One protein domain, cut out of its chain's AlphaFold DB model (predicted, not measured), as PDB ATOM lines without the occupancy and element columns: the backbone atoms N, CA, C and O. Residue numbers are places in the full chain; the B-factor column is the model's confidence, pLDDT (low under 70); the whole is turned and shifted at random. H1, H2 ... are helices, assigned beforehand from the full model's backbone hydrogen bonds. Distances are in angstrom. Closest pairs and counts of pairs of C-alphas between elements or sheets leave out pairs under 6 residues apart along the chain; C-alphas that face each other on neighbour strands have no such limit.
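What this domain is: This is residues 32 to 50 and 66 to 86 of the 86 residues of the protein "Ankyrin repeat domain-containing protein" of Nitrospinae bacterium (UniProt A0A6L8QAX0). Two short helical hairpins, H1 with H2 and H3 with H4, lie face to face as two layers and make a small four-helix bundle. H1 is beside H3 and H2 beside H4, with the two tight links at the same end. The printed part has 40 residues with four named helices, H1, H2, H3 and H4 along the chain, and no named strand; its class is all helix. It is compact, with a radius of gyration of the C-alphas of 8.7 A, and spans 23 by 20 by 13 A.

Where its parts are: H1, residues 32 to 38, begins with C-alpha 32 at (-1.563, -2.899, -28.171) and is 10.1 A long from first to last C-alpha. H2, residues 42 to 50, is 12.2 A long and ends with C-alpha 50 at (-12.896, -7.015, -23.738). H3, residues 66 to 71, is 8.8 A long. H4, residues 75 to 84, is 14.6 A long and ends with C-alpha 84 at (-10.021, -14.622, -23.262).

How they stand to each other: H1 and H2 form a hairpin: they touch, closest at the C-alphas of Ala 36 and Ala 45, 5.4 A apart, at a shallow tilt of 28 degrees, opposite ways. H1 touches H3, closest at the C-alphas of Ile 37 and Ala 69, 6.0 A, running the same way at 19 degrees. H2 touches H4, closest at the C-alphas of Leu 42 and Met 77, 6.4 A, the same way at 9 degrees. H3 and H4 form the other hairpin, closest at the C-alphas of Ala 69 and Ser 78, 5.5 A, opposite ways at 6 degrees. H1 and H4 are close but not clearly touching, and H2 and H3 are apart. In H1, H2, H3 and H4 every O i to N i+4 pair is within hydrogen-bond range.

The domain as a whole: The two C-alphas farthest apart, those of Asn 39 and Gln 86, are 23.9 A apart. Residues 51 to 65 are not printed, and C-alphas 50 and 66 are 16.1 A apart across this cut. The mean pLDDT of the printed part is 89.6; residue 86, the chain's last, is under 70.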
ATOM      1  N   ALA A  32      -1.273  -3.621 -29.411       93.81
ATOM      2  CA  ALA A  32      -1.563  -2.899 -28.171       93.81
ATOM      3  C   ALA A  32      -1.601  -3.836 -26.946       93.81
ATOM      4  O   ALA A  32      -1.173  -3.449 -25.855       93.81
ATOM      5  N   LEU A  33      -2.065  -5.081 -27.127       94.69
ATOM      6  CA  LEU A  33      -2.127  -6.085 -26.066       94.69
ATOM      7  C   LEU A  33      -0.726  -6.513 -25.614       94.69
ATOM      8  O   LEU A  33      -0.455  -6.509 -24.413       94.69
ATOM      9  N   MET A  34       0.184  -6.797 -26.546       92.81
ATOM     10  CA  MET A  34       1.570  -7.149 -26.213       92.81
ATOM     11  C   MET A  34       2.285  -6.011 -25.485       92.81
ATOM     12  O   MET A  34       2.956  -6.243 -24.481       92.81
ATOM     13  N   ARG A  35       2.077  -4.755 -25.905       92.62
ATOM     14  CA  ARG A  35       2.636  -3.607 -25.174       92.62
ATOM     15  C   ARG A  35       2.070  -3.492 -23.763       92.62
ATOM     16  O   ARG A  35       2.815  -3.162 -22.844       92.62
ATOM     17  N   ALA A  36       0.783  -3.768 -23.556       92.69
ATOM     18  CA  ALA A  36       0.205  -3.782 -22.213       92.69
ATOM     19  C   ALA A  36       0.825  -4.879 -21.331       92.69
ATOM     20  O   ALA A  36       1.042  -4.646 -20.143       92.69
ATOM     21  N   ILE A  37       1.155  -6.035 -21.911       91.75
ATOM     22  CA  ILE A  37       1.805  -7.160 -21.226       91.75
ATOM     23  C   ILE A  37       3.240  -6.811 -20.826       91.75
ATOM     24  O   ILE A  37       3.585  -6.950 -19.655       91.75
ATOM     25  N   LEU A  38       4.039  -6.279 -21.757       89.62
ATOM     26  CA  LEU A  38       5.421  -5.848 -21.499       89.62
ATOM     27  C   LEU A  38       5.520  -4.778 -20.403       89.62
ATOM     28  O   LEU A  38       6.508  -4.720 -19.679       89.62
ATOM     29  N   ASN A  39       4.491  -3.938 -20.270       89.62
ATOM     30  CA  ASN A  39       4.410  -2.905 -19.236       89.62
ATOM     31  C   ASN A  39       3.728  -3.379 -17.934       89.62
ATOM     32  O   ASN A  39       3.434  -2.542 -17.082       89.62
ATOM     33  N   ASP A  40       3.415  -4.673 -17.793       89.88
ATOM     34  CA  ASP A  40       2.657  -5.246 -16.664       89.88
ATOM     35  C   ASP A  40       1.340  -4.491 -16.361       89.88
ATOM     36  O   ASP A  40       0.907  -4.301 -15.222       89.88
ATOM     37  N   ASN A  41       0.663  -4.015 -17.408       91.94
ATOM     38  CA  ASN A  41      -0.561  -3.235 -17.270       91.94
ATOM     39  C   ASN A  41      -1.805  -4.111 -17.436       91.94
ATOM     40  O   ASN A  41      -2.499  -4.089 -18.459       91.94
ATOM     41  N   LEU A  42      -2.120  -4.857 -16.376       91.94
ATOM     42  CA  LEU A  42      -3.266  -5.771 -16.322       91.94
ATOM     43  C   LEU A  42      -4.612  -5.081 -16.632       91.94
ATOM     44  O   LEU A  42      -5.535  -5.711 -17.153       91.94
ATOM     45  N   ALA A  43      -4.753  -3.798 -16.286       93.12
ATOM     46  CA  ALA A  43      -5.987  -3.045 -16.504       93.12
ATOM     47  C   ALA A  43      -6.210  -2.750 -17.992       93.12
ATOM     48  O   ALA A  43      -7.290  -3.037 -18.511       93.12
ATOM     49  N   ILE A  44      -5.182  -2.247 -18.685       93.88
ATOM     50  CA  ILE A  44      -5.245  -1.996 -20.130       93.88
ATOM     51  C   ILE A  44      -5.387  -3.312 -20.898       93.88
ATOM     52  O   ILE A  44      -6.260  -3.404 -21.758       93.88
ATOM     53  N   ALA A  45      -4.627  -4.353 -20.541       94.25
ATOM     54  CA  ALA A  45      -4.741  -5.669 -21.177       94.25
ATOM     55  C   ALA A  45      -6.177  -6.217 -21.103       94.25
ATOM     56  O   ALA A  45      -6.730  -6.679 -22.098       94.25
ATOM     57  N   ARG A  46      -6.836  -6.089 -19.944       94.62
ATOM     58  CA  ARG A  46      -8.237  -6.503 -19.768       94.62
ATOM     59  C   ARG A  46      -9.200  -5.723 -20.660       94.62
ATOM     60  O   ARG A  46     -10.155  -6.311 -21.153       94.62
ATOM     61  N   ILE A  47      -9.007  -4.415 -20.807       95.06
ATOM     62  CA  ILE A  47      -9.876  -3.571 -21.640       95.06
ATOM     63  C   ILE A  47      -9.700  -3.933 -23.109       95.06
ATOM     64  O   ILE A  47     -10.693  -4.164 -23.788       95.06
ATOM     65  N   LEU A  48      -8.458  -4.076 -23.567       95.31
ATOM     66  CA  LEU A  48      -8.157  -4.503 -24.931       95.31
ATOM     67  C   LEU A  48      -8.816  -5.850 -25.250       95.31
ATOM     68  O   LEU A  48      -9.543  -5.951 -26.233       95.31
ATOM     69  N   LEU A  49      -8.658  -6.853 -24.381       94.56
ATOM     70  CA  LEU A  49      -9.292  -8.167 -24.551       94.56
ATOM     71  C   LEU A  49     -10.828  -8.086 -24.572       94.56
ATOM     72  O   LEU A  49     -11.470  -8.740 -25.387       94.56
ATOM     73  N   LYS A  50     -11.438  -7.246 -23.725       94.19
ATOM     74  CA  LYS A  50     -12.896  -7.015 -23.738       94.19
ATOM     75  C   LYS A  50     -13.403  -6.396 -25.040       94.19
ATOM     76  O   LYS A  50     -14.550  -6.636 -25.399       94.19
ATOM     77  N   LEU A  66       0.552 -14.435 -25.274       90.56
ATOM     78  CA  LEU A  66       0.773 -15.461 -24.264       90.56
ATOM     79  C   LEU A  66       2.261 -15.792 -24.066       90.56
ATOM     80  O   LEU A  66       2.665 -15.898 -22.907       90.56
ATOM     81  N   SER A  67       3.066 -15.916 -25.134       90.44
ATOM     82  CA  SER A  67       4.517 -16.153 -24.994       90.44
ATOM     83  C   SER A  67       5.189 -14.978 -24.288       90.44
ATOM     84  O   SER A  67       5.859 -15.178 -23.276       90.44
ATOM     85  N   THR A  68       4.860 -13.742 -24.680       87.69
ATOM     86  CA  THR A  68       5.360 -12.533 -24.008       87.69
ATOM     87  C   THR A  68       5.004 -12.506 -22.512       87.69
ATOM     88  O   THR A  68       5.817 -12.125 -21.667       87.69
ATOM     89  N   ALA A  69       3.787 -12.923 -22.141       87.94
ATOM     90  CA  ALA A  69       3.374 -12.972 -20.739       87.94
ATOM     91  C   ALA A  69       4.113 -14.061 -19.943       87.94
ATOM     92  O   ALA A  69       4.426 -13.850 -18.769       87.94
ATOM     93  N   GLN A  70       4.399 -15.207 -20.565       86.69
ATOM     94  CA  GLN A  70       5.159 -16.296 -19.948       86.69
ATOM     95  C   GLN A  70       6.612 -15.890 -19.677       86.69
ATOM     96  O   GLN A  70       7.090 -16.114 -18.564       86.69
ATOM     97  N   ASP A  71       7.259 -15.198 -20.613       83.06
ATOM     98  CA  ASP A  71       8.639 -14.717 -20.451       83.06
ATOM     99  C   ASP A  71       8.773 -13.713 -19.300       83.06
ATOM    100  O   ASP A  71       9.750 -13.713 -18.550       83.06
ATOM    101  N   SER A  72       7.734 -12.901 -19.084       77.75
ATOM    102  CA  SER A  72       7.673 -11.965 -17.957       77.75
ATOM    103  C   SER A  72       7.415 -12.629 -16.587       77.75
ATOM    104  O   SER A  72       7.349 -11.929 -15.577       77.75
ATOM    105  N   ASN A  73       7.260 -13.963 -16.517       80.12
ATOM    106  CA  ASN A  73       6.859 -14.732 -15.323       80.12
ATOM    107  C   ASN A  73       5.564 -14.219 -14.652       80.12
ATOM    108  O   ASN A  73       5.320 -14.417 -13.456       80.12
ATOM    109  N   ASN A  74       4.694 -13.564 -15.424       82.56
ATOM    110  CA  ASN A  74       3.512 -12.888 -14.910       82.56
ATOM    111  C   ASN A  74       2.279 -13.792 -14.956       82.56
ATOM    112  O   ASN A  74       1.412 -13.687 -15.825       82.56
ATOM    113  N   THR A  75       2.173 -14.665 -13.957       87.88
ATOM    114  CA  THR A  75       1.079 -15.643 -13.827       87.88
ATOM    115  C   THR A  75      -0.321 -15.025 -13.893       87.88
ATOM    116  O   THR A  75      -1.242 -15.643 -14.435       87.88
ATOM    117  N   ARG A  76      -0.509 -13.798 -13.385       90.81
ATOM    118  CA  ARG A  76      -1.796 -13.085 -13.458       90.81
ATOM    119  C   ARG A  76      -2.128 -12.665 -14.884       90.81
ATOM    120  O   ARG A  76      -3.279 -12.810 -15.295       90.81
ATOM    121  N   MET A  77      -1.141 -12.162 -15.621       91.69
ATOM    122  CA  MET A  77      -1.301 -11.778 -17.019       91.69
ATOM    123  C   MET A  77      -1.561 -13.004 -17.898       91.69
ATOM    124  O   MET A  77      -2.538 -13.007 -18.641       91.69
ATOM    125  N   SER A  78      -0.786 -14.081 -17.742       91.69
ATOM    126  CA  SER A  78      -1.019 -15.332 -18.480       91.69
ATOM    127  C   SER A  78      -2.425 -15.880 -18.218       91.69
ATOM    128  O   SER A  78      -3.139 -16.221 -19.155       91.69
ATOM    129  N   SER A  79      -2.871 -15.884 -16.954       92.38
ATOM    130  CA  SER A  79      -4.228 -16.322 -16.591       92.38
ATOM    131  C   SER A  79      -5.315 -15.448 -17.218       92.38
ATOM    132  O   SER A  79      -6.379 -15.945 -17.587       92.38
ATOM    133  N   LEU A  80      -5.070 -14.138 -17.329       93.31
ATOM    134  CA  LEU A  80      -5.993 -13.222 -17.987       93.31
ATOM    135  C   LEU A  80      -6.091 -13.529 -19.481       93.31
ATOM    136  O   LEU A  80      -7.202 -13.633 -19.978       93.31
ATOM    137  N   ILE A  81      -4.965 -13.701 -20.172       90.62
ATOM    138  CA  ILE A  81      -4.934 -13.988 -21.612       90.62
ATOM    139  C   ILE A  81      -5.640 -15.314 -21.898       90.62
ATOM    140  O   ILE A  81      -6.589 -15.328 -22.673       90.62
ATOM    141  N   ILE A  82      -5.279 -16.385 -21.178       90.81
ATOM    142  CA  ILE A  82      -5.890 -17.720 -21.322       90.81
ATOM    143  C   ILE A  82      -7.414 -17.658 -21.167       90.81
ATOM    144  O   ILE A  82      -8.137 -18.341 -21.885       90.81
ATOM    145  N   LYS A  83      -7.921 -16.822 -20.252       90.94
ATOM    146  CA  LYS A  83      -9.364 -16.657 -20.042       90.94
ATOM    147  C   LYS A  83     -10.095 -16.077 -21.261       90.94
ATOM    148  O   LYS A  83     -11.275 -16.359 -21.418       90.94
ATOM    149  N   TYR A  84      -9.436 -15.249 -22.069       88.50
ATOM    150  CA  TYR A  84     -10.021 -14.622 -23.262       88.50
ATOM    151  C   TYR A  84      -9.639 -15.347 -24.566       88.50
ATOM    152  O   TYR A  84     -10.030 -14.902 -25.639       88.50
ATOM    153  N   SER A  85      -8.896 -16.455 -24.479       80.19
ATOM    154  CA  SER A  85      -8.541 -17.327 -25.608       80.19
ATOM    155  C   SER A  85      -9.505 -18.512 -25.809       80.19
ATOM    156  O   SER A  85      -9.201 -19.386 -26.618       80.19
ATOM    157  N   GLN A  86     -10.619 -18.581 -25.066       62.22
ATOM    158  CA  GLN A  86     -11.671 -19.611 -25.176       62.22
ATOM    159  C   GLN A  86     -12.960 -19.016 -25.735       62.22
ATOM    160  O   GLN A  86     -13.646 -19.737 -26.489       62.22
TER     161      GLN A  86